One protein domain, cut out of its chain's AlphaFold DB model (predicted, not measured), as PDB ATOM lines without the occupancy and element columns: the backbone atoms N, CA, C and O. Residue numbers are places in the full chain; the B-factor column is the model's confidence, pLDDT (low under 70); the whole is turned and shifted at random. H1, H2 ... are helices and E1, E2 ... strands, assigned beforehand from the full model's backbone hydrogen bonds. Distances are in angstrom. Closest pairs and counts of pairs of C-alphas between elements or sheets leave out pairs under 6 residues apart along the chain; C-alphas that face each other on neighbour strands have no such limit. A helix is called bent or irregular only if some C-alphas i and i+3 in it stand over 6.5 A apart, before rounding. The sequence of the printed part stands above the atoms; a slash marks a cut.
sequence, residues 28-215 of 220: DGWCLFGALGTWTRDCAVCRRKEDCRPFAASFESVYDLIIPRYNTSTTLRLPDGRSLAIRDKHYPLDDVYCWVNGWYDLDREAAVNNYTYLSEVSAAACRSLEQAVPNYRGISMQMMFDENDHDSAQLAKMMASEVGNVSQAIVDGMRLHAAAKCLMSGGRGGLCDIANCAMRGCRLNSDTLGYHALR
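This is residues 28 to 215 of the 220 residues of the protein "Hypothetical protein" of Symbiodinium sp. CCMP2456 (UniProt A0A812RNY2). Two short helices, H4 and H9, make the core, and other helices cross round them: H3, H5 and H6 pack on H9, while H7 and H8 pack on H4. A small sheet, E2 E1 E3, lies at one end of the longest axis and the helical hairpin H1 and H2 at the other; E4 and E5 make a short strand hairpin after H9. You have 188 printed residues, with nine named helices and five named strands in the order H1 H2 H3 E1 E2 H4 H5 H6 H7 E3 H8 H9 E4 E5; the class is mostly helix. The three-stranded sheet is mixed, the two-stranded one antiparallel. The whole is compact, with a radius of gyration of the C-alphas of 15.6 A and spans of 43 by 35 by 28 A.

Start with H1, residues 30 to 36, and H2, residues 38 to 49, a helical hairpin whose closest C-alphas, Gly 34 and Arg 41, are 4.1 A apart. H1 is irregular, but only just: C-alphas 32 and 35 are 6.6 A apart. H2 and H3, residues 53 to 66, form another helical hairpin, at a shallow tilt of 29 degrees. Next, E1, residues 74 to 77, and E2, residues 83 to 86, are an antiparallel hairpin, with N 76 and O 84 within hydrogen-bond range at 2.8 A. On E1's other side look for E3, residues 163 to 165, parallel to it, with N 164 and O 75 at 2.9 A. H4, residues 92 to 100, only grazes this sheet, as does H7, residues 141 to 158. H5, residues 108 to 113, and H6, residues 115 to 132, touch only at the corner, closest at C-alphas 111 and 118, 5.0 A. H8, residues 168 to 184, touches H4 about perpendicular at 81 degrees, closest at C-alphas 97 and 174, 5.2 A. The hub is H9, residues 191 to 200, which touches H3, H4, H5 and H6; its closest C-alphas to H3 are Asn 196 and Ala 56, 4.6 A. E4, residues 201 to 203, and E5, residues 209 to 211, are a hairpin, with N 202 and O 210 at 3.0 A. Every O i to N i+4 pair is within hydrogen-bond range in H2, H4, H5, H6, H8 and H9; H3 has 5 of 10, H7 13 of 14, and H1 1 of 3, beside 2 of 4 O i to N i+3 pairs.

Find C-alpha 30 at (13.078, 53.425, 9.348), where H1 begins. H3 is 20.5 A long, H6 25.2 A, H7 25.8 A and H8 24.7 A. E5 ends at C-alpha 211, (29.639, 31.447, -3.190).

The C-alphas of Cys 31 and Glu 162 are farthest apart, at 43.6 A. The printed part has no cut, and no link is long. Look for pLDDT under 70 at residues 28 to 35 and residue 70.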
ATOM      1  N   ASP A  28      13.362  51.844  15.486       59.81
ATOM      2  CA  ASP A  28      14.019  51.527  14.232       59.81
ATOM      3  C   ASP A  28      13.849  52.764  13.342       59.81
ATOM      4  O   ASP A  28      12.729  53.045  12.917       59.81
ATOM      5  N   GLY A  29      14.917  53.542  13.105       59.00
ATOM      6  CA  GLY A  29      14.879  54.848  12.422       59.00
ATOM      7  C   GLY A  29      14.465  54.782  10.946       59.00
ATOM      8  O   GLY A  29      14.789  55.644  10.137       59.00
ATOM      9  N   TRP A  30      13.749  53.728  10.583       60.62
ATOM     10  CA  TRP A  30      13.078  53.425   9.348       60.62
ATOM     11  C   TRP A  30      12.532  54.627   8.590       60.62
ATOM     12  O   TRP A  30      12.888  54.842   7.431       60.62
ATOM     13  N   CYS A  31      11.665  55.403   9.241       59.34
ATOM     14  CA  CYS A  31      11.002  56.550   8.627       59.34
ATOM     15  C   CYS A  31      12.011  57.611   8.161       59.34
ATOM     16  O   CYS A  31      11.723  58.372   7.240       59.34
ATOM     17  N   LEU A  32      13.196  57.636   8.775       63.72
ATOM     18  CA  LEU A  32      14.270  58.587   8.517       63.72
ATOM     19  C   LEU A  32      15.284  58.025   7.513       63.72
ATOM     20  O   LEU A  32      15.659  58.702   6.558       63.72
ATOM     21  N   PHE A  33      15.705  56.773   7.697       66.31
ATOM     22  CA  PHE A  33      16.792  56.178   6.923       66.31
ATOM     23  C   PHE A  33      16.330  55.360   5.713       66.31
ATOM     24  O   PHE A  33      17.139  55.075   4.837       66.31
ATOM     25  N   GLY A  34      15.046  55.012   5.589       65.81
ATOM     26  CA  GLY A  34      14.518  54.313   4.408       65.81
ATOM     27  C   GLY A  34      14.684  55.109   3.103       65.81
ATOM     28  O   GLY A  34      14.705  54.531   2.020       65.81
ATOM     29  N   ALA A  35      14.866  56.432   3.200       68.44
ATOM     30  CA  ALA A  35      15.195  57.305   2.073       68.44
ATOM     31  C   ALA A  35      16.673  57.240   1.637       68.44
ATOM     32  O   ALA A  35      17.006  57.782   0.583       68.44
ATOM     33  N   LEU A  36      17.549  56.609   2.430       71.56
ATOM     34  CA  LEU A  36      18.984  56.489   2.149       71.56
ATOM     35  C   LEU A  36      19.320  55.363   1.169       71.56
ATOM     36  O   LEU A  36      20.443  55.300   0.682       71.56
ATOM     37  N   GLY A  37      18.364  54.491   0.850       78.44
ATOM     38  CA  GLY A  37      18.552  53.466  -0.167       78.44
ATOM     39  C   GLY A  37      17.738  52.208   0.088       78.44
ATOM     40  O   GLY A  37      17.141  52.022   1.150       78.44
ATOM     41  N   THR A  38      17.738  51.325  -0.908       81.69
ATOM     42  CA  THR A  38      17.046  50.032  -0.848       81.69
ATOM     43  C   THR A  38      17.570  49.159   0.282       81.69
ATOM     44  O   THR A  38      16.762  48.537   0.952       81.69
ATOM     45  N   TRP A  39      18.876  49.176   0.576       86.19
ATOM     46  CA  TRP A  39      19.436  48.412   1.696       86.19
ATOM     47  C   TRP A  39      18.779  48.807   3.024       86.19
ATOM     48  O   TRP A  39      18.187  47.967   3.697       86.19
ATOM     49  N   THR A  40      18.803  50.095   3.380       84.69
ATOM     50  CA  THR A  40      18.238  50.556   4.654       84.69
ATOM     51  C   THR A  40      16.734  50.348   4.699       84.69
ATOM     52  O   THR A  40      16.181  49.990   5.743       84.69
ATOM     53  N   ARG A  41      16.088  50.526   3.541       85.00
ATOM     54  CA  ARG A  41      14.664  50.302   3.370       85.00
ATOM     55  C   ARG A  41      14.283  48.815   3.600       85.00
ATOM     56  O   ARG A  41      13.442  48.411   4.398       85.00
ATOM     57  N   ASP A  42      14.922  47.912   2.904       88.25
ATOM     58  CA  ASP A  42      14.473  46.525   2.935       88.25
ATOM     59  C   ASP A  42      14.942  45.850   4.246       88.25
ATOM     60  O   ASP A  42      14.265  44.975   4.789       88.25
ATOM     61  N   CYS A  43      16.017  46.368   4.852       89.56
ATOM     62  CA  CYS A  43      16.521  45.936   6.150       89.56
ATOM     63  C   CYS A  43      15.595  46.284   7.330       89.56
ATOM     64  O   CYS A  43      15.353  45.439   8.194       89.56
ATOM     65  N   ALA A  44      15.027  47.493   7.387       87.56
ATOM     66  CA  ALA A  44      14.077  47.800   8.461       87.56
ATOM     67  C   ALA A  44      12.742  47.061   8.278       87.56
ATOM     68  O   ALA A  44      12.107  46.670   9.257       87.56
ATOM     69  N   VAL A  45      12.329  46.796   7.029       87.88
ATOM     70  CA  VAL A  45      11.189  45.901   6.764       87.88
ATOM     71  C   VAL A  45      11.470  44.509   7.309       87.88
ATOM     72  O   VAL A  45      10.579  43.957   7.955       87.88
ATOM     73  N   CYS A  46      12.680  43.969   7.107       90.69
ATOM     74  CA  CYS A  46      13.072  42.708   7.735       90.69
ATOM     75  C   CYS A  46      12.865  42.766   9.252       90.69
ATOM     76  O   CYS A  46      12.171  41.913   9.800       90.69
ATOM     77  N   ARG A  47      13.435  43.772   9.931       89.62
ATOM     78  CA  ARG A  47      13.360  43.873  11.398       89.62
ATOM     79  C   ARG A  47      11.931  43.945  11.897       89.62
ATOM     80  O   ARG A  47      11.560  43.230  12.819       89.62
ATOM     81  N   ARG A  48      11.116  44.786  11.259       88.00
ATOM     82  CA  ARG A  48       9.712  44.969  11.628       88.00
ATOM     83  C   ARG A  48       8.881  43.704  11.426       88.00
ATOM     84  O   ARG A  48       7.928  43.489  12.166       88.00
ATOM     85  N   LYS A  49       9.185  42.921  10.391       92.25
ATOM     86  CA  LYS A  49       8.494  41.660  10.101       92.25
ATOM     87  C   LYS A  49       9.082  40.465  10.839       92.25
ATOM     88  O   LYS A  49       8.478  39.402  10.779       92.25
ATOM     89  N   GLU A  50      10.232  40.644  11.481       94.31
ATOM     90  CA  GLU A  50      11.015  39.562  12.068       94.31
ATOM     91  C   GLU A  50      11.349  38.467  11.037       94.31
ATOM     92  O   GLU A  50      11.358  37.277  11.334       94.31
ATOM     93  N   ASP A  51      11.613  38.884   9.792       95.12
ATOM     94  CA  ASP A  51      11.930  37.998   8.670       95.12
ATOM     95  C   ASP A  51      12.919  38.671   7.706       95.12
ATOM     96  O   ASP A  51      12.570  39.572   6.936       95.12
ATOM     97  N   CYS A  52      14.172  38.215   7.745       94.25
ATOM     98  CA  CYS A  52      15.260  38.715   6.901       94.25
ATOM     99  C   CYS A  52      15.479  37.911   5.626       94.25
ATOM    100  O   CYS A  52      16.287  38.319   4.788       94.25
ATOM    101  N   ARG A  53      14.758  36.804   5.431       94.50
ATOM    102  CA  ARG A  53      14.951  35.964   4.255       94.50
ATOM    103  C   ARG A  53      14.636  36.706   2.950       94.50
ATOM    104  O   ARG A  53      15.470  36.634   2.047       94.50
ATOM    105  N   PRO A  54      13.529  37.471   2.817       93.31
ATOM    106  CA  PRO A  54      13.260  38.234   1.597       93.31
ATOM    107  C   PRO A  54      14.337  39.280   1.300       93.31
ATOM    108  O   PRO A  54      14.685  39.496   0.141       93.31
ATOM    109  N   PHE A  55      14.880  39.911   2.347       92.00
ATOM    110  CA  PHE A  55      15.980  40.859   2.214       92.00
ATOM    111  C   PHE A  55      17.226  40.160   1.659       92.00
ATOM    112  O   PHE A  55      17.742  40.569   0.623       92.00
ATOM    113  N   ALA A  56      17.672  39.075   2.297       92.56
ATOM    114  CA  ALA A  56      18.873  38.352   1.891       92.56
ATOM    115  C   ALA A  56      18.747  37.762   0.471       92.56
ATOM    116  O   ALA A  56      19.659  37.907  -0.340       92.56
ATOM    117  N   ALA A  57      17.588  37.188   0.135       90.50
ATOM    118  CA  ALA A  57      17.311  36.624  -1.189       90.50
ATOM    119  C   ALA A  57      17.293  37.686  -2.306       90.50
ATOM    120  O   ALA A  57      17.584  37.383  -3.460       90.50
ATOM    121  N   SER A  58      16.992  38.952  -1.991       89.75
ATOM    122  CA  SER A  58      17.020  40.013  -3.006       89.75
ATOM    123  C   SER A  58      18.424  40.227  -3.594       89.75
ATOM    124  O   SER A  58      18.556  40.474  -4.795       89.75
ATOM    125  N   PHE A  59      19.471  40.039  -2.782       85.31
ATOM    126  CA  PHE A  59      20.868  40.153  -3.209       85.31
ATOM    127  C   PHE A  59      21.385  38.895  -3.912       85.31
ATOM    128  O   PHE A  59      22.287  39.001  -4.738       85.31
ATOM    129  N   GLU A  60      20.790  37.727  -3.659       82.56
ATOM    130  CA  GLU A  60      21.136  36.471  -4.340       82.56
ATOM    131  C   GLU A  60      21.064  36.629  -5.864       82.56
ATOM    132  O   GLU A  60      22.033  36.357  -6.567       82.56
ATOM    133  N   SER A  61      19.958  37.193  -6.365       79.88
ATOM    134  CA  SER A  61      19.778  37.448  -7.800       79.88
ATOM    135  C   SER A  61      20.847  38.375  -8.389       79.88
ATOM    136  O   SER A  61      21.253  38.212  -9.538       79.88
ATOM    137  N   VAL A  62      21.334  39.333  -7.597       84.31
ATOM    138  CA  VAL A  62      22.404  40.248  -8.001       84.31
ATOM    139  C   VAL A  62      23.727  39.489  -8.068       84.31
ATOM    140  O   VAL A  62      24.431  39.590  -9.071       84.31
ATOM    141  N   TYR A  63      24.042  38.679  -7.055       85.88
ATOM    142  CA  TYR A  63      25.273  37.888  -7.010       85.88
ATOM    143  C   TYR A  63      25.343  36.828  -8.110       85.88
ATOM    144  O   TYR A  63      26.399  36.661  -8.721       85.88
ATOM    145  N   ASP A  64      24.226  36.176  -8.424       84.19
ATOM    146  CA  ASP A  64      24.115  35.209  -9.520       84.19
ATOM    147  C   ASP A  64      24.476  35.807 -10.884       84.19
ATOM    148  O   ASP A  64      25.008  35.110 -11.754       84.19
ATOM    149  N   LEU A  65      24.203  37.100 -11.074       85.19
ATOM    150  CA  LEU A  65      24.489  37.809 -12.316       85.19
ATOM    151  C   LEU A  65      25.939  38.289 -12.401       85.19
ATOM    152  O   LEU A  65      26.518  38.290 -13.487       85.19
ATOM    153  N   ILE A  66      26.519  38.721 -11.280       84.81
ATOM    154  CA  ILE A  66      27.805  39.429 -11.289       84.81
ATOM    155  C   ILE A  66      28.997  38.552 -10.913       84.81
ATOM    156  O   ILE A  66      30.112  38.864 -11.324       84.81
ATOM    157  N   ILE A  67      28.815  37.478 -10.138       84.00
ATOM    158  CA  ILE A  67      29.928  36.620  -9.721       84.00
ATOM    159  C   ILE A  67      30.206  35.625 -10.857       84.00
ATOM    160  O   ILE A  67      29.451  34.666 -11.043       84.00
ATOM    161  N   PRO A  68      31.282  35.802 -11.652       76.19
ATOM    162  CA  PRO A  68      31.461  35.009 -12.857       76.19
ATOM    163  C   PRO A  68      31.931  33.603 -12.492       76.19
ATOM    164  O   PRO A  68      32.873  33.427 -11.717       76.19
ATOM    165  N   ARG A  69      31.345  32.581 -13.127       74.75
ATOM    166  CA  ARG A  69      31.693  31.170 -12.865       74.75
ATOM    167  C   ARG A  69      33.150  30.811 -13.160       74.75
ATOM    168  O   ARG A  69      33.666  29.865 -12.577       74.75
ATOM    169  N   TYR A  70      33.794  31.557 -14.055       69.19
ATOM    170  CA  TYR A  70      35.137  31.265 -14.566       69.19
ATOM    171  C   TYR A  70      36.211  32.224 -14.049       69.19
ATOM    172  O   TYR A  70      37.314  32.250 -14.588       69.19
ATOM    173  N   ASN A  71      35.901  33.036 -13.039       70.81
ATOM    174  CA  ASN A  71      36.854  34.026 -12.560       70.81
ATOM    175  C   ASN A  71      37.950  33.382 -11.708       70.81
ATOM    176  O   ASN A  71      37.668  32.576 -10.815       70.81
ATOM    177  N   THR A  72      39.200  33.768 -11.960       86.94
ATOM    178  CA  THR A  72      40.328  33.382 -11.112       86.94
ATOM    179  C   THR A  72      40.203  34.044  -9.741       86.94
ATOM    180  O   THR A  72      39.711  35.170  -9.602       86.94
ATOM    181  N   SER A  73      40.635  33.346  -8.692       91.75
ATOM    182  CA  SER A  73      40.656  33.927  -7.352       91.75
ATOM    183  C   SER A  73      41.760  34.978  -7.229       91.75
ATOM    184  O   SER A  73      42.846  34.795  -7.768       91.75
ATOM    185  N   THR A  74      41.494  36.058  -6.493       94.94
ATOM    186  CA  THR A  74      42.541  36.943  -5.960       94.94
ATOM    187  C   THR A  74      42.710  36.604  -4.493       94.94
ATOM    188  O   THR A  74      41.726  36.558  -3.755       94.94
ATOM    189  N   THR A  75      43.949  36.381  -4.072       97.38
ATOM    190  CA  THR A  75      44.283  36.164  -2.668       97.38
ATOM    191  C   THR A  75      44.577  37.501  -2.008       97.38
ATOM    192  O   THR A  75      45.567  38.162  -2.315       97.38
ATOM    193  N   LEU A  76      43.723  37.896  -1.079       97.75
ATOM    194  CA  LEU A  76      43.903  39.059  -0.229       97.75
ATOM    195  C   LEU A  76      44.638  38.658   1.049       97.75
ATOM    196  O   LEU A  76      44.170  37.796   1.783       97.75
ATOM    197  N   ARG A  77      45.783  39.274   1.329       98.00
ATOM    198  CA  ARG A  77      46.530  39.094   2.583       98.00
ATOM    199  C   ARG A  77      46.096  40.159   3.577       98.00
ATOM    200  O   ARG A  77      46.157  41.343   3.252       98.00
ATOM    201  N   LEU A  78      45.654  39.741   4.757       97.56
ATOM    202  CA  LEU A  78      45.207  40.633   5.820       97.56
ATOM    203  C   LEU A  78      46.364  40.977   6.778       97.56
ATOM    204  O   LEU A  78      47.322  40.207   6.891       97.56
ATOM    205  N   PRO A  79      46.275  42.104   7.512       97.44
ATOM    206  CA  PRO A  79      47.307  42.529   8.464       97.44
ATOM    207  C   PRO A  79      47.557  41.545   9.614       97.44
ATOM    208  O   PRO A  79      48.647  41.517  10.177       97.44
ATOM    209  N   ASP A  80      46.562  40.724   9.956       95.12
ATOM    210  CA  ASP A  80      46.651  39.702  11.005       95.12
ATOM    211  C   ASP A  80      47.336  38.400  10.540       95.12
ATOM    212  O   ASP A  80      47.377  37.415  11.277       95.12
ATOM    213  N   GLY A  81      47.868  38.382   9.314       95.31
ATOM    214  CA  GLY A  81      48.539  37.232   8.714       95.31
ATOM    215  C   GLY A  81      47.592  36.221   8.068       95.31
ATOM    216  O   GLY A  81      48.067  35.297   7.403       95.31
ATOM    217  N   ARG A  82      46.266  36.384   8.198       95.12
ATOM    218  CA  ARG A  82      45.304  35.561   7.454       95.12
ATOM    219  C   ARG A  82      45.309  35.937   5.977       95.12
ATOM    220  O   ARG A  82      45.728  37.020   5.574       95.12
ATOM    221  N   SER A  83      44.823  35.019   5.153       96.56
ATOM    222  CA  SER A  83      44.589  35.258   3.732       96.56
ATOM    223  C   SER A  83      43.158  34.887   3.365       96.56
ATOM    224  O   SER A  83      42.549  34.043   4.020       96.56
ATOM    225  N   LEU A  84      42.639  35.546   2.335       96.38
ATOM    226  CA  LEU A  84      41.288  35.386   1.828       96.38
ATOM    227  C   LEU A  84      41.311  35.309   0.297       96.38
ATOM    228  O   LEU A  84      41.570  36.301  -0.376       96.38
ATOM    229  N   ALA A  85      41.035  34.139  -0.263       96.06
ATOM    230  CA  ALA A  85      40.874  33.924  -1.690       96.06
ATOM    231  C   ALA A  85      39.422  34.201  -2.102       96.06
ATOM    232  O   ALA A  85      38.507  33.457  -1.732       96.06
ATOM    233  N   ILE A  86      39.226  35.261  -2.894       94.00
ATOM    234  CA  ILE A  86      37.912  35.707  -3.380       94.00
ATOM    235  C   ILE A  86      37.820  35.648  -4.904       94.00
ATOM    236  O   ILE A  86      38.799  35.897  -5.613       94.00
ATOM    237  N   ARG A  87      36.634  35.315  -5.421       91.88
ATOM    238  CA  ARG A  87      36.327  35.264  -6.864       91.88
ATOM    239  C   ARG A  87      35.444  36.421  -7.327       91.88
ATOM    240  O   ARG A  87      35.442  36.716  -8.524       91.88
ATOM    241  N   ASP A  88      34.728  37.078  -6.414       90.62
ATOM    242  CA  ASP A  88      33.989  38.289  -6.758       90.62
ATOM    243  C   ASP A  88      34.955  39.464  -6.967       90.62
ATOM    244  O   ASP A  88      35.698  39.852  -6.068       90.62
ATOM    245  N   LYS A  89      34.954  40.014  -8.184       89.31
ATOM    246  CA  LYS A  89      35.730  41.210  -8.551       89.31
ATOM    247  C   LYS A  89      34.859  42.461  -8.637       89.31
ATOM    248  O   LYS A  89      35.409  43.549  -8.751       89.31
ATOM    249  N   HIS A  90      33.536  42.306  -8.621       88.75
ATOM    250  CA  HIS A  90      32.586  43.407  -8.719       88.75
ATOM    251  C   HIS A  90      32.364  44.046  -7.349       88.75
ATOM    252  O   HIS A  90      32.453  45.266  -7.244       88.75
ATOM    253  N   TYR A  91      32.170  43.236  -6.301       89.19
ATOM    254  CA  TYR A  91      32.030  43.719  -4.921       89.19
ATOM    255  C   TYR A  91      32.982  42.987  -3.962       89.19
ATOM    256  O   TYR A  91      32.540  42.290  -3.048       89.19
ATOM    257  N   PRO A  92      34.312  43.151  -4.123       93.44
ATOM    258  CA  PRO A  92      35.285  42.572  -3.193       93.44
ATOM    259  C   PRO A  92      35.149  43.143  -1.773       93.44
ATOM    260  O   PRO A  92      35.538  42.488  -0.809       93.44
ATOM    261  N   LEU A  93      34.583  44.351  -1.648       95.19
ATOM    262  CA  LEU A  93      34.272  44.993  -0.373       95.19
ATOM    263  C   LEU A  93      33.368  44.105   0.486       95.19
ATOM    264  O   LEU A  93      33.690  43.890   1.646       95.19
ATOM    265  N   ASP A  94      32.306  43.533  -0.087       94.50
ATOM    266  CA  ASP A  94      31.347  42.703   0.649       94.50
ATOM    267  C   ASP A  94      32.014  41.453   1.232       94.50
ATOM    268  O   ASP A  94      31.783  41.113   2.391       94.50
ATOM    269  N   ASP A  95      32.894  40.792   0.473       95.25
ATOM    270  CA  ASP A  95      33.616  39.611   0.962       95.25
ATOM    271  C   ASP A  95      34.567  39.970   2.111       95.25
ATOM    272  O   ASP A  95      34.588  39.293   3.141       95.25
ATOM    273  N   VAL A  96      35.344  41.049   1.957       96.94
ATOM    274  CA  VAL A  96      36.266  41.517   3.004       96.94
ATOM    275  C   VAL A  96      35.483  41.972   4.237       96.94
ATOM    276  O   VAL A  96      35.863  41.640   5.358       96.94
ATOM    277  N   TYR A  97      34.362  42.659   4.040       97.38
ATOM    278  CA  TYR A  97      33.455  43.120   5.082       97.38
ATOM    279  C   TYR A  97      32.866  41.958   5.891       97.38
ATOM    280  O   TYR A  97      33.007  41.926   7.116       97.38
ATOM    281  N   CYS A  98      32.277  40.966   5.220       96.88
ATOM    282  CA  CYS A  98      31.744  39.762   5.857       96.88
ATOM    283  C   CYS A  98      32.845  38.972   6.589       96.88
ATOM    284  O   CYS A  98      32.628  38.465   7.692       96.88
ATOM    285  N   TRP A  99      34.044  38.884   6.003       96.31
ATOM    286  CA  TRP A  99      35.178  38.152   6.570       96.31
ATOM    287  C   TRP A  99      35.778  38.816   7.811       96.31
ATOM    288  O   TRP A  99      35.982  38.158   8.832       96.31
ATOM    289  N   VAL A 100      36.063  40.119   7.744       96.38
ATOM    290  CA  VAL A 100      36.668  40.887   8.846       96.38
ATOM    291  C   VAL A 100      35.765  40.898  10.075       96.38
ATOM    292  O   VAL A 100      36.268  40.857  11.201       96.38
ATOM    293  N   ASN A 101      34.449  40.910   9.868       97.00
ATOM    294  CA  ASN A 101      33.463  40.867  10.942       97.00
ATOM    295  C   ASN A 101      33.121  39.433  11.406       97.00
ATOM    296  O   ASN A 101      32.325  39.267  12.329       97.00
ATOM    297  N   GLY A 102      33.737  38.399  10.817       95.44
ATOM    298  CA  GLY A 102      33.569  36.998  11.226       95.44
ATOM    299  C   GLY A 102      32.211  36.393  10.865       95.44
ATOM    300  O   GLY A 102      31.807  35.381  11.430       95.44
ATOM    301  N   TRP A 103      31.472  36.998   9.936       96.50
ATOM    302  CA  TRP A 103      30.095  36.594   9.642       96.50
ATOM    303  C   TRP A 103      29.994  35.364   8.739       96.50
ATOM    304  O   TRP A 103      28.953  34.715   8.715       96.50
ATOM    305  N   TYR A 104      31.083  34.980   8.068       95.19
ATOM    306  CA  TYR A 104      31.158  33.697   7.364       95.19
ATOM    307  C   TYR A 104      31.343  32.480   8.284       95.19
ATOM    308  O   TYR A 104      31.222  31.354   7.804       95.19
ATOM    309  N   ASP A 105      31.638  32.692   9.571       93.88
ATOM    310  CA  ASP A 105      31.801  31.622  10.567       93.88
ATOM    311  C   ASP A 105      30.491  31.269  11.293       93.88
ATOM    312  O   ASP A 105      30.466  30.369  12.133       93.88
ATOM    313  N   LEU A 106      29.401  31.978  10.990       95.31
ATOM    314  CA  LEU A 106      28.090  31.763  11.597       95.31
ATOM    315  C   LEU A 106      27.348  30.584  10.952       95.31
ATOM    316  O   LEU A 106      27.630  30.183   9.820       95.31
ATOM    317  N   ASP A 107      26.351  30.055  11.665       96.00
ATOM    318  CA  ASP A 107      25.424  29.076  11.098       96.00
ATOM    319  C   ASP A 107      24.576  29.763  10.022       96.00
ATOM    320  O   ASP A 107      23.753  30.634  10.312       96.00
ATOM    321  N   ARG A 108      24.811  29.386   8.764       94.50
ATOM    322  CA  ARG A 108      24.202  30.036   7.601       94.50
ATOM    323  C   ARG A 108      22.695  29.819   7.525       94.50
ATOM    324  O   ARG A 108      21.980  30.750   7.169       94.50
ATOM    325  N   GLU A 109      22.223  28.616   7.841       94.94
ATOM    326  CA  GLU A 109      20.795  28.297   7.778       94.94
ATOM    327  C   GLU A 109      20.054  29.054   8.883       94.94
ATOM    328  O   GLU A 109      19.043  29.710   8.624       94.94
ATOM    329  N   ALA A 110      20.609  29.058  10.099       97.12
ATOM    330  CA  ALA A 110      20.041  29.814  11.208       97.12
ATOM    331  C   ALA A 110      20.089  31.334  10.960       97.12
ATOM    332  O   ALA A 110      19.114  32.028  11.244       97.12
ATOM    333  N   ALA A 111      21.175  31.861  10.382       96.38
ATOM    334  CA  ALA A 111      21.315  33.285  10.067       96.38
ATOM    335  C   ALA A 111      20.287  33.795   9.040       96.38
ATOM    336  O   ALA A 111      20.015  34.993   9.004       96.38
ATOM    337  N   VAL A 112      19.708  32.917   8.216       95.00
ATOM    338  CA  VAL A 112      18.704  33.292   7.208       95.00
ATOM    339  C   VAL A 112      17.283  32.964   7.662       95.00
ATOM    340  O   VAL A 112      16.389  33.791   7.493       95.00
ATOM    341  N   ASN A 113      17.064  31.785   8.251       96.12
ATOM    342  CA  ASN A 113      15.721  31.269   8.540       96.12
ATOM    343  C   ASN A 113      15.268  31.449   9.994       96.12
ATOM    344  O   ASN A 113      14.099  31.218  10.295       96.12
ATOM    345  N   ASN A 114      16.162  31.834  10.909       97.69
ATOM    346  CA  ASN A 114      15.846  32.001  12.325       97.69
ATOM    347  C   ASN A 114      16.136  33.437  12.774       97.69
ATOM    348  O   ASN A 114      17.260  33.790  13.135       97.69
ATOM    349  N   TYR A 115      15.095  34.272  12.790       96.94
ATOM    350  CA  TYR A 115      15.226  35.678  13.171       96.94
ATOM    351  C   TYR A 115      15.719  35.871  14.609       96.94
ATOM    352  O   TYR A 115      16.508  36.779  14.860       96.94
ATOM    353  N   THR A 116      15.311  35.013  15.548       97.75
ATOM    354  CA  THR A 116      15.789  35.084  16.936       97.75
ATOM    355  C   THR A 116      17.298  34.874  16.995       97.75
ATOM    356  O   THR A 116      18.002  35.725  17.538       97.75
ATOM    357  N   TYR A 117      17.802  33.810  16.357       98.00
ATOM    358  CA  TYR A 117      19.243  33.567  16.232       98.00
ATOM    359  C   TYR A 117      19.946  34.768  15.595       98.00
ATOM    360  O   TYR A 117      20.901  35.301  16.158       98.00
ATOM    361  N   LEU A 118      19.429  35.246  14.459       97.44
ATOM    362  CA  LEU A 118      19.998  36.367  13.721       97.44
ATOM    363  C   LEU A 118      20.059  37.657  14.566       97.44
ATOM    364  O   LEU A 118      21.067  38.368  14.570       97.44
ATOM    365  N   SER A 119      18.994  37.958  15.309       96.56
ATOM    366  CA  SER A 119      18.917  39.114  16.205       96.56
ATOM    367  C   SER A 119      19.922  39.001  17.356       96.56
ATOM    368  O   SER A 119      20.547  39.999  17.721       96.56
ATOM    369  N   GLU A 120      20.109  37.810  17.925       97.44
ATOM    370  CA  GLU A 120      21.071  37.567  19.007       97.44
ATOM    371  C   GLU A 120      22.522  37.712  18.539       97.44
ATOM    372  O   GLU A 120      23.298  38.435  19.179       97.44
ATOM    373  N   VAL A 121      22.884  37.097  17.405       97.75
ATOM    374  CA  VAL A 121      24.242  37.217  16.846       97.75
ATOM    375  C   VAL A 121      24.533  38.644  16.387       97.75
ATOM    376  O   VAL A 121      25.627  39.147  16.637       97.75
ATOM    377  N   SER A 122      23.545  39.343  15.819       97.44
ATOM    378  CA  SER A 122      23.659  40.765  15.477       97.44
ATOM    379  C   SER A 122      23.911  41.625  16.716       97.44
ATOM    380  O   SER A 122      24.851  42.419  16.744       97.44
ATOM    381  N   ALA A 123      23.132  41.426  17.784       96.88
ATOM    382  CA  ALA A 123      23.319  42.163  19.029       96.88
ATOM    383  C   ALA A 123      24.701  41.902  19.653       96.88
ATOM    384  O   ALA A 123      25.327  42.818  20.188       96.88
ATOM    385  N   ALA A 124      25.194  40.661  19.590       97.56
ATOM    386  CA  ALA A 124      26.535  40.315  20.051       97.56
ATOM    387  C   ALA A 124      27.630  40.973  19.195       97.56
ATOM    388  O   ALA A 124      28.554  41.570  19.754       97.56
ATOM    389  N   ALA A 125      27.499  40.932  17.867       97.62
ATOM    390  CA  ALA A 125      28.424  41.583  16.944       97.62
ATOM    391  C   ALA A 125      28.485  43.101  17.183       97.62
ATOM    392  O   ALA A 125      29.571  43.660  17.313       97.62
ATOM    393  N   CYS A 126      27.335  43.760  17.346       97.06
ATOM    394  CA  CYS A 126      27.280  45.193  17.619       97.06
ATOM    395  C   CYS A 126      27.905  45.576  18.970       97.06
ATOM    396  O   CYS A 126      28.598  46.588  19.047       97.06
ATOM    397  N   ARG A 127      27.740  44.761  20.024       97.50
ATOM    398  CA  ARG A 127      28.447  44.978  21.303       97.50
ATOM    399  C   ARG A 127      29.963  44.831  21.165       97.50
ATOM    400  O   ARG A 127      30.700  45.594  21.779       97.50
ATOM    401  N   SER A 128      30.423  43.866  20.370       97.31
ATOM    402  CA  SER A 128      31.851  43.695  20.075       97.31
ATOM    403  C   SER A 128      32.414  44.916  19.338       97.31
ATOM    404  O   SER A 128      33.453  45.456  19.716       97.31
ATOM    405  N   LEU A 129      31.684  45.423  18.340       97.56
ATOM    406  CA  LEU A 129      32.063  46.624  17.590       97.56
ATOM    407  C   LEU A 129      32.081  47.884  18.459       97.56
ATOM    408  O   LEU A 129      32.987  48.696  18.308       97.56
ATOM    409  N   GLU A 130      31.144  48.029  19.398       96.81
ATOM    410  CA  GLU A 130      31.148  49.141  20.358       96.81
ATOM    411  C   GLU A 130      32.423  49.179  21.212       96.81
ATOM    412  O   GLU A 130      32.904  50.257  21.553       96.81
ATOM    413  N   GLN A 131      32.997  48.015  21.526       97.19
ATOM    414  CA  GLN A 131      34.247  47.913  22.281       97.19
ATOM    415  C   GLN A 131      35.486  48.108  21.399       97.19
ATOM    416  O   GLN A 131      36.499  48.626  21.868       97.19
ATOM    417  N   ALA A 132      35.425  47.665  20.142       96.06
ATOM    418  CA  ALA A 132      36.581  47.611  19.252       96.06
ATOM    419  C   ALA A 132      36.778  48.875  18.402       96.06
ATOM    420  O   ALA A 132      37.915  49.189  18.052       96.06
ATOM    421  N   VAL A 133      35.703  49.579  18.033       97.25
ATOM    422  CA  VAL A 133      35.772  50.724  17.116       97.25
ATOM    423  C   VAL A 133      35.952  52.030  17.898       97.25
ATOM    424  O   VAL A 133      35.085  52.396  18.699       97.25
ATOM    425  N   PRO A 134      37.050  52.779  17.671       95.94
ATOM    426  CA  PRO A 134      37.267  54.065  18.322       95.94
ATOM    427  C   PRO A 134      36.133  55.048  18.027       95.94
ATOM    428  O   PRO A 134      35.655  55.138  16.900       95.94
ATOM    429  N   ASN A 135      35.724  55.820  19.040       95.88
ATOM    430  CA  ASN A 135      34.648  56.808  18.915       95.88
ATOM    431  C   ASN A 135      33.335  56.219  18.348       95.88
ATOM    432  O   ASN A 135      32.624  56.898  17.613       95.88
ATOM    433  N   TYR A 136      32.991  54.973  18.703       94.75
ATOM    434  CA  TYR A 136      31.802  54.274  18.196       94.75
ATOM    435  C   TYR A 136      30.534  55.142  18.208       94.75
ATOM    436  O   TYR A 136      29.869  55.293  17.193       94.75
ATOM    437  N   ARG A 137      30.222  55.797  19.332       92.81
ATOM    438  CA  ARG A 137      29.020  56.642  19.466       92.81
ATOM    439  C   ARG A 137      29.071  57.948  18.659       92.81
ATOM    440  O   ARG A 137      28.033  58.570  18.479       92.81
ATOM    441  N   GLY A 138      30.250  58.360  18.195       91.25
ATOM    442  CA  GLY A 138      30.454  59.546  17.363       91.25
ATOM    443  C   GLY A 138      30.542  59.252  15.863       91.25
ATOM    444  O   GLY A 138      30.808  60.177  15.096       91.25
ATOM    445  N   ILE A 139      30.345  58.000  15.433       92.19
ATOM    446  CA  ILE A 139      30.329  57.642  14.012       92.19
ATOM    447  C   ILE A 139      29.124  58.301  13.339       92.19
ATOM    448  O   ILE A 139      27.984  58.157  13.778       92.19
ATOM    449  N   SER A 140      29.382  59.006  12.240       88.62
ATOM    450  CA  SER A 140      28.339  59.591  11.399       88.62
ATOM    451  C   SER A 140      28.134  58.781  10.120       88.62
ATOM    452  O   SER A 140      29.036  58.083   9.658       88.62
ATOM    453  N   MET A 141      26.968  58.941   9.487       84.12
ATOM    454  CA  MET A 141      26.710  58.364   8.161       84.12
ATOM    455  C   MET A 141      27.705  58.856   7.106       84.12
ATOM    456  O   MET A 141      28.068  58.096   6.220       84.12
ATOM    457  N   GLN A 142      28.170  60.106   7.211       87.44
ATOM    458  CA  GLN A 142      29.158  60.635   6.270       87.44
ATOM    459  C   GLN A 142      30.479  59.874   6.377       87.44
ATOM    460  O   GLN A 142      31.009  59.467   5.357       87.44
ATOM    461  N   MET A 143      30.951  59.602   7.600       90.62
ATOM    462  CA  MET A 143      32.158  58.794   7.805       90.62
ATOM    463  C   MET A 143      32.002  57.406   7.183       90.62
ATOM    464  O   MET A 143      32.905  56.927   6.519       90.62
ATOM    465  N   MET A 144      30.835  56.776   7.352       90.75
ATOM    466  CA  MET A 144      30.546  55.482   6.734       90.75
ATOM    467  C   MET A 144      30.640  55.532   5.199       90.75
ATOM    468  O   MET A 144      31.219  54.628   4.603       90.75
ATOM    469  N   PHE A 145      30.074  56.563   4.563       88.75
ATOM    470  CA  PHE A 145      30.118  56.718   3.106       88.75
ATOM    471  C   PHE A 145      31.520  57.060   2.591       88.75
ATOM    472  O   PHE A 145      31.962  56.456   1.618       88.75
ATOM    473  N   ASP A 146      32.233  57.959   3.271       91.62
ATOM    474  CA  ASP A 146      33.602  58.339   2.911       91.62
ATOM    475  C   ASP A 146      34.537  57.117   2.947       91.62
ATOM    476  O   ASP A 146      35.304  56.897   2.007       91.62
ATOM    477  N   GLU A 147      34.430  56.285   3.991       94.25
ATOM    478  CA  GLU A 147      35.194  55.035   4.101       94.25
ATOM    479  C   GLU A 147      34.789  54.022   3.021       94.25
ATOM    480  O   GLU A 147      35.654  53.428   2.379       94.25
ATOM    481  N   ASN A 148      33.487  53.854   2.750       92.75
ATOM    482  CA  ASN A 148      33.008  52.952   1.699       92.75
ATOM    483  C   ASN A 148      33.606  53.296   0.326       92.75
ATOM    484  O   ASN A 148      34.080  52.405  -0.386       92.75
ATOM    485  N   ASP A 149      33.585  54.575  -0.047       92.56
ATOM    486  CA  ASP A 149      34.089  55.037  -1.339       92.56
ATOM    487  C   ASP A 149      35.611  54.876  -1.427       92.56
ATOM    488  O   ASP A 149      36.146  54.417  -2.445       92.56
ATOM    489  N   HIS A 150      36.309  55.197  -0.336       94.38
ATOM    490  CA  HIS A 150      37.751  55.035  -0.228       94.38
ATOM    491  C   HIS A 150      38.181  53.566  -0.365       94.38
ATOM    492  O   HIS A 150      39.017  53.237  -1.216       94.38
ATOM    493  N   ASP A 151      37.581  52.674   0.423       95.94
ATOM    494  CA  ASP A 151      37.940  51.258   0.486       95.94
ATOM    495  C   ASP A 151      37.552  50.508  -0.789       95.94
ATOM    496  O   ASP A 151      38.338  49.703  -1.303       95.94
ATOM    497  N   SER A 152      36.387  50.822  -1.365       93.69
ATOM    498  CA  SER A 152      35.940  50.239  -2.636       93.69
ATOM    499  C   SER A 152      36.938  50.520  -3.756       93.69
ATOM    500  O   SER A 152      37.315  49.612  -4.503       93.69
ATOM    501  N   ALA A 153      37.438  51.757  -3.844       93.56
ATOM    502  CA  ALA A 153      38.426  52.136  -4.848       93.56
ATOM    503  C   ALA A 153      39.775  51.422  -4.652       93.56
ATOM    504  O   ALA A 153      40.449  51.095  -5.637       93.56
ATOM    505  N   GLN A 154      40.192  51.172  -3.407       95.69
ATOM    506  CA  GLN A 154      41.422  50.427  -3.129       95.69
ATOM    507  C   GLN A 154      41.278  48.939  -3.459       95.69
ATOM    508  O   GLN A 154      42.124  48.386  -4.167       95.69
ATOM    509  N   LEU A 155      40.203  48.294  -3.001       95.00
ATOM    510  CA  LEU A 155      39.970  46.869  -3.240       95.00
ATOM    511  C   LEU A 155      39.766  46.566  -4.725       95.00
ATOM    512  O   LEU A 155      40.323  45.588  -5.223       95.00
ATOM    513  N   ALA A 156      39.069  47.433  -5.465       92.56
ATOM    514  CA  ALA A 156      38.924  47.292  -6.914       92.56
ATOM    515  C   ALA A 156      40.285  47.258  -7.636       92.56
ATOM    516  O   ALA A 156      40.486  46.459  -8.548       92.56
ATOM    517  N   LYS A 157      41.264  48.063  -7.196       93.75
ATOM    518  CA  LYS A 157      42.635  48.011  -7.738       93.75
ATOM    519  C   LYS A 157      43.336  46.698  -7.393       93.75
ATOM    520  O   LYS A 157      44.028  46.143  -8.242       93.75
ATOM    521  N   MET A 158      43.147  46.181  -6.177       94.94
ATOM    522  CA  MET A 158      43.720  44.892  -5.766       94.94
ATOM    523  C   MET A 158      43.162  43.727  -6.587       94.94
ATOM    524  O   MET A 158      43.883  42.770  -6.862       94.94
ATOM    525  N   MET A 159      41.905  43.824  -7.030       93.19
ATOM    526  CA  MET A 159      41.256  42.812  -7.869       93.19
ATOM    527  C   MET A 159      41.842  42.696  -9.280       93.19
ATOM    528  O   MET A 159      41.615  41.686  -9.943       93.19
ATOM    529  N   ALA A 160      42.638  43.675  -9.724       91.75
ATOM    530  CA  ALA A 160      43.387  43.600 -10.979       91.75
ATOM    531  C   ALA A 160      44.667  42.740 -10.880       91.75
ATOM    532  O   ALA A 160      45.366  42.568 -11.874       91.75
ATOM    533  N   SER A 161      45.001  42.226  -9.691       92.19
ATOM    534  CA  SER A 161      46.179  41.392  -9.421       92.19
ATOM    535  C   SER A 161      45.781  40.033  -8.837       92.19
ATOM    536  O   SER A 161      44.712  39.881  -8.245       92.19
ATOM    537  N   GLU A 162      46.655  39.030  -8.953       94.25
ATOM    538  CA  GLU A 162      46.438  37.709  -8.332       94.25
ATOM    539  C   GLU A 162      46.545  37.754  -6.802       94.25
ATOM    540  O   GLU A 162      45.890  36.981  -6.102       94.25
ATOM    541  N   VAL A 163      47.351  38.678  -6.272       96.50
ATOM    542  CA  VAL A 163      47.550  38.877  -4.835       96.50
ATOM    543  C   VAL A 163      47.371  40.352  -4.497       96.50
ATOM    544  O   VAL A 163      48.007  41.211  -5.108       96.50
ATOM    545  N   GLY A 164      46.534  40.639  -3.502       96.75
ATOM    546  CA  GLY A 164      46.350  41.969  -2.923       96.75
ATOM    547  C   GLY A 164      46.739  41.981  -1.447       96.75
ATOM    548  O   GLY A 164      46.585  40.976  -0.758       96.75
ATOM    549  N   ASN A 165      47.242  43.108  -0.945       97.75
ATOM    550  CA  ASN A 165      47.526  43.283   0.481       97.75
ATOM    551  C   ASN A 165      46.513  44.270   1.059       97.75
ATOM    552  O   ASN A 165      46.540  45.452   0.719       97.75
ATOM    553  N   VAL A 166      45.627  43.775   1.917       97.88
ATOM    554  CA  VAL A 166      44.632  44.587   2.617       97.88
ATOM    555  C   VAL A 166      45.342  45.316   3.753       97.88
ATOM    556  O   VAL A 166      46.040  44.702   4.559       97.88
ATOM    557  N   SER A 167      45.195  46.637   3.801       97.75
ATOM    558  CA  SER A 167      45.779  47.461   4.856       97.75
ATOM    559  C   SER A 167      44.948  47.383   6.141       97.75
ATOM    560  O   SER A 167      43.769  47.028   6.115       97.75
ATOM    561  N   GLN A 168      45.544  47.763   7.276       97.75
ATOM    562  CA  GLN A 168      44.788  47.897   8.527       97.75
ATOM    563  C   GLN A 168      43.680  48.950   8.409       97.75
ATOM    564  O   GLN A 168      42.606  48.742   8.955       97.75
ATOM    565  N   ALA A 169      43.900  50.010   7.623       97.69
ATOM    566  CA  ALA A 169      42.892  51.036   7.371       97.69
ATOM    567  C   ALA A 169      41.616  50.456   6.738       97.69
ATOM    568  O   ALA A 169      40.540  50.720   7.250       97.69
ATOM    569  N   ILE A 170      41.730  49.581   5.726       97.88
ATOM    570  CA  ILE A 170      40.554  48.918   5.122       97.88
ATOM    571  C   ILE A 170      39.842  48.025   6.150       97.88
ATOM    572  O   ILE A 170      38.618  47.978   6.212       97.88
ATOM    573  N   VAL A 171      40.594  47.292   6.981       97.88
ATOM    574  CA  VAL A 171      40.006  46.454   8.044       97.88
ATOM    575  C   VAL A 171      39.232  47.309   9.051       97.88
ATOM    576  O   VAL A 171      38.130  46.939   9.461       97.88
ATOM    577  N   ASP A 172      39.790  48.454   9.434       97.62
ATOM    578  CA  ASP A 172      39.153  49.402  10.345       97.62
ATOM    579  C   ASP A 172      37.930  50.065   9.688       97.62
ATOM    580  O   ASP A 172      36.889  50.174  10.339       97.62
ATOM    581  N   GLY A 173      38.001  50.388   8.393       97.31
ATOM    582  CA  GLY A 173      36.887  50.872   7.574       97.31
ATOM    583  C   GLY A 173      35.729  49.871   7.514       97.31
ATOM    584  O   GLY A 173      34.582  50.228   7.795       97.31
ATOM    585  N   MET A 174      36.011  48.576   7.312       97.62
ATOM    586  CA  MET A 174      34.987  47.519   7.358       97.62
ATOM    587  C   MET A 174      34.288  47.447   8.722       97.62
ATOM    588  O   MET A 174      33.077  47.213   8.801       97.62
ATOM    589  N   ARG A 175      35.034  47.638   9.815       97.62
ATOM    590  CA  ARG A 175      34.470  47.652  11.173       97.62
ATOM    591  C   ARG A 175      33.666  48.919  11.434       97.62
ATOM    592  O   ARG A 175      32.592  48.830  12.024       97.62
ATOM    593  N   LEU A 176      34.135  50.074  10.963       97.19
ATOM    594  CA  LEU A 176      33.400  51.338  11.021       97.19
ATOM    595  C   LEU A 176      32.072  51.227  10.268       97.19
ATOM    596  O   LEU A 176      31.039  51.639  10.794       97.19
ATOM    597  N   HIS A 177      32.071  50.596   9.092       95.06
ATOM    598  CA  HIS A 177      30.869  50.383   8.291       95.06
ATOM    599  C   HIS A 177      29.829  49.522   9.028       95.06
ATOM    600  O   HIS A 177      28.644  49.856   9.073       95.06
ATOM    601  N   ALA A 178      30.263  48.440   9.683       96.06
ATOM    602  CA  ALA A 178      29.385  47.620  10.520       96.06
ATOM    603  C   ALA A 178      28.899  48.379  11.768       96.06
ATOM    604  O   ALA A 178      27.718  48.319  12.112       96.06
ATOM    605  N   ALA A 179      29.785  49.138  12.415       95.81
ATOM    606  CA  ALA A 179      29.467  49.932  13.595       95.81
ATOM    607  C   ALA A 179      28.426  51.027  13.307       95.81
ATOM    608  O   ALA A 179      27.464  51.173  14.065       95.81
ATOM    609  N   ALA A 180      28.560  51.739  12.185       92.38
ATOM    610  CA  ALA A 180      27.594  52.742  11.742       92.38
ATOM    611  C   ALA A 180      26.184  52.147  11.622       92.38
ATOM    612  O   ALA A 180      25.217  52.682  12.167       92.38
ATOM    613  N   LYS A 181      26.067  50.976  10.989       91.25
ATOM    614  CA  LYS A 181      24.784  50.279  10.850       91.25
ATOM    615  C   LYS A 181      24.243  49.805  12.193       91.25
ATOM    616  O   LYS A 181      23.046  49.932  12.443       91.25
ATOM    617  N   CYS A 182      25.097  49.321  13.093       92.31
ATOM    618  CA  CYS A 182      24.687  48.965  14.449       92.31
ATOM    619  C   CYS A 182      24.036  50.140  15.200       92.31
ATOM    620  O   CYS A 182      23.026  49.926  15.878       92.31
ATOM    621  N   LEU A 183      24.539  51.371  15.042       89.25
ATOM    622  CA  LEU A 183      23.938  52.574  15.639       89.25
ATOM    623  C   LEU A 183      22.542  52.878  15.088       89.25
ATOM    624  O   LEU A 183      21.662  53.255  15.856       89.25
ATOM    625  N   MET A 184      22.315  52.659  13.790       82.88
ATOM    626  CA  MET A 184      21.038  52.961  13.128       82.88
ATOM    627  C   MET A 184      19.844  52.146  13.649       82.88
ATOM    628  O   MET A 184      18.701  52.488  13.365       82.88
ATOM    629  N   SER A 185      20.091  51.048  14.367       80.06
ATOM    630  CA  SER A 185      19.052  50.111  14.808       80.06
ATOM    631  C   SER A 185      19.256  49.685  16.266       80.06
ATOM    632  O   SER A 185      19.122  48.505  16.601       80.06
ATOM    633  N   GLY A 186      19.656  50.620  17.132       80.19
ATOM    634  CA  GLY A 186      19.728  50.382  18.579       80.19
ATOM    635  C   GLY A 186      20.650  49.222  18.981       80.19
ATOM    636  O   GLY A 186      20.363  48.504  19.935       80.19
ATOM    637  N   GLY A 187      21.734  48.996  18.233       86.12
ATOM    638  CA  GLY A 187      22.683  47.909  18.481       86.12
ATOM    639  C   GLY A 187      22.310  46.567  17.846       86.12
ATOM    640  O   GLY A 187      22.826  45.546  18.285       86.12
ATOM    641  N   ARG A 188      21.425  46.537  16.839       86.12
ATOM    642  CA  ARG A 188      21.094  45.315  16.069       86.12
ATOM    643  C   ARG A 188      21.169  45.482  14.552       86.12
ATOM    644  O   ARG A 188      20.725  44.607  13.812       86.12
ATOM    645  N   GLY A 189      21.723  46.588  14.064       82.81
ATOM    646  CA  GLY A 189      21.706  46.893  12.631       82.81
ATOM    647  C   GLY A 189      22.566  45.985  11.754       82.81
ATOM    648  O   GLY A 189      22.344  45.960  10.549       82.81
ATOM    649  N   GLY A 190      23.464  45.186  12.339       89.69
ATOM    650  CA  GLY A 190      24.241  44.184  11.606       89.69
ATOM    651  C   GLY A 190      23.422  42.991  11.098       89.69
ATOM    652  O   GLY A 190      23.934  42.215  10.300       89.69
ATOM    653  N   LEU A 191      22.154  42.830  11.508       95.19
ATOM    654  CA  LEU A 191      21.375  41.624  11.194       95.19
ATOM    655  C   LEU A 191      21.220  41.398   9.685       95.19
ATOM    656  O   LEU A 191      21.333  40.280   9.198       95.19
ATOM    657  N   CYS A 192      20.978  42.472   8.935       94.56
ATOM    658  CA  CYS A 192      20.702  42.376   7.511       94.56
ATOM    659  C   CYS A 192      21.975  42.030   6.753       94.56
ATOM    660  O   CYS A 192      21.947  41.221   5.831       94.56
ATOM    661  N   ASP A 193      23.106  42.587   7.184       95.62
ATOM    662  CA  ASP A 193      24.390  42.235   6.603       95.62
ATOM    663  C   ASP A 193      24.788  40.805   6.941       95.62
ATOM    664  O   ASP A 193      25.230  40.095   6.051       95.62
ATOM    665  N   ILE A 194      24.570  40.344   8.176       97.44
ATOM    666  CA  ILE A 194      24.823  38.951   8.561       97.44
ATOM    667  C   ILE A 194      23.998  37.996   7.690       97.44
ATOM    668  O   ILE A 194      24.548  37.045   7.133       97.44
ATOM    669  N   ALA A 195      22.702  38.273   7.509       96.38
ATOM    670  CA  ALA A 195      21.838  37.475   6.641       96.38
ATOM    671  C   ALA A 195      22.299  37.518   5.171       96.38
ATOM    672  O   ALA A 195      22.344  36.483   4.506       96.38
ATOM    673  N   ASN A 196      22.698  38.692   4.669       95.25
ATOM    674  CA  ASN A 196      23.257  38.848   3.324       95.25
ATOM    675  C   ASN A 196      24.574  38.067   3.162       95.25
ATOM    676  O   ASN A 196      24.732  37.338   2.189       95.25
ATOM    677  N   CYS A 197      25.491  38.137   4.129       95.88
ATOM    678  CA  CYS A 197      26.748  37.386   4.124       95.88
ATOM    679  C   CYS A 197      26.502  35.872   4.113       95.88
ATOM    680  O   CYS A 197      27.125  35.156   3.323       95.88
ATOM    681  N   ALA A 198      25.565  35.393   4.940       95.56
ATOM    682  CA  ALA A 198      25.166  33.989   4.983       95.56
ATOM    683  C   ALA A 198      24.571  33.517   3.645       95.56
ATOM    684  O   ALA A 198      24.907  32.429   3.170       95.56
ATOM    685  N   MET A 199      23.742  34.345   3.001       92.94
ATOM    686  CA  MET A 199      23.172  34.052   1.682       92.94
ATOM    687  C   MET A 199      24.234  34.078   0.578       92.94
ATOM    688  O   MET A 199      24.278  33.193  -0.271       92.94
ATOM    689  N   ARG A 200      25.140  35.057   0.617       92.38
ATOM    690  CA  ARG A 200      26.177  35.285  -0.395       92.38
ATOM    691  C   ARG A 200      27.163  34.125  -0.502       92.38
ATOM    692  O   ARG A 200      27.478  33.675  -1.609       92.38
ATOM    693  N   GLY A 201      27.674  33.638   0.628       92.88
ATOM    694  CA  GLY A 201      28.777  32.681   0.616       92.88
ATOM    695  C   GLY A 201      29.018  31.944   1.926       92.88
ATOM    696  O   GLY A 201      28.260  32.044   2.887       92.88
ATOM    697  N   CYS A 202      30.081  31.149   1.932       93.69
ATOM    698  CA  CYS A 202      30.510  30.309   3.043       93.69
ATOM    699  C   CYS A 202      32.023  30.105   2.982       93.69
ATOM    700  O   CYS A 202      32.634  30.214   1.916       93.69
ATOM    701  N   ARG A 203      32.641  29.738   4.104       93.12
ATOM    702  CA  ARG A 203      34.022  29.247   4.085       93.12
ATOM    703  C   ARG A 203      34.058  27.837   3.517       93.12
ATOM    704  O   ARG A 203      33.355  26.958   4.004       93.12
ATOM    705  N   LEU A 204      34.903  27.616   2.515       91.19
ATOM    706  CA  LEU A 204      35.218  26.260   2.049       91.19
ATOM    707  C   LEU A 204      36.329  25.632   2.885       91.19
ATOM    708  O   LEU A 204      36.378  24.419   3.056       91.19
ATOM    709  N   ASN A 205      37.234  26.469   3.384       91.94
ATOM    710  CA  ASN A 205      38.359  26.101   4.230       91.94
ATOM    711  C   ASN A 205      38.847  27.353   4.996       91.94
ATOM    712  O   ASN A 205      38.129  28.349   5.134       91.94
ATOM    713  N   SER A 206      40.077  27.309   5.512       90.69
ATOM    714  CA  SER A 206      40.638  28.383   6.328       90.69
ATOM    715  C   SER A 206      40.855  29.706   5.596       90.69
ATOM    716  O   SER A 206      40.911  30.726   6.278       90.69
ATOM    717  N   ASP A 207      40.984  29.712   4.270       92.69
ATOM    718  CA  ASP A 207      41.396  30.885   3.490       92.69
ATOM    719  C   ASP A 207      40.547  31.138   2.237       92.69
ATOM    720  O   ASP A 207      40.741  32.144   1.570       92.69
ATOM    721  N   THR A 208      39.599  30.265   1.900       93.75
ATOM    722  CA  THR A 208      38.876  30.307   0.625       93.75
ATOM    723  C   THR A 208      37.378  30.492   0.830       93.75
ATOM    724  O   THR A 208      36.737  29.734   1.569       93.75
ATOM    725  N   LEU A 209      36.801  31.450   0.094       93.88
ATOM    726  CA  LEU A 209      35.354  31.641   0.028       93.88
ATOM    727  C   LEU A 209      34.697  30.818  -1.087       93.88
ATOM    728  O   LEU A 209      35.120  30.762  -2.252       93.88
ATOM    729  N   GLY A 210      33.603  30.177  -0.700       92.62
ATOM    730  CA  GLY A 210      32.582  29.644  -1.577       92.62
ATOM    731  C   GLY A 210      31.454  30.655  -1.731       92.62
ATOM    732  O   GLY A 210      31.182  31.439  -0.827       92.62
ATOM    733  N   TYR A 211      30.776  30.594  -2.870       92.62
ATOM    734  CA  TYR A 211      29.639  31.447  -3.190       92.62
ATOM    735  C   TYR A 211      28.408  30.587  -3.455       92.62
ATOM    736  O   TYR A 211      28.514  29.536  -4.102       92.62
ATOM    737  N   HIS A 212      27.245  31.044  -2.993       88.88
ATOM    738  CA  HIS A 212      25.974  30.390  -3.305       88.88
ATOM    739  C   HIS A 212      25.713  30.386  -4.819       88.88
ATOM    740  O   HIS A 212      25.452  29.327  -5.387       88.88
ATOM    741  N   ALA A 213      25.975  31.516  -5.488       85.62
ATOM    742  CA  ALA A 213      25.867  31.687  -6.942       85.62
ATOM    743  C   ALA A 213      26.640  30.650  -7.775       85.62
ATOM    744  O   ALA A 213      26.303  30.327  -8.919       85.62
ATOM    745  N   LEU A 214      27.699  30.093  -7.187       86.00
ATOM    746  CA  LEU A 214      28.569  29.105  -7.813       86.00
ATOM    747  C   LEU A 214      28.298  27.675  -7.321       86.00
ATOM    748  O   LEU A 214      29.018  26.752  -7.695       86.00
ATOM    749  N   ARG A 215      27.261  27.481  -6.492       87.81
ATOM    750  CA  ARG A 215      26.889  26.212  -5.842       87.81
ATOM    751  C   ARG A 215      28.022  25.592  -5.023       87.81
ATOM    752  O   ARG A 215      28.076  24.383  -4.829       87.81
TER     753      ARG A 215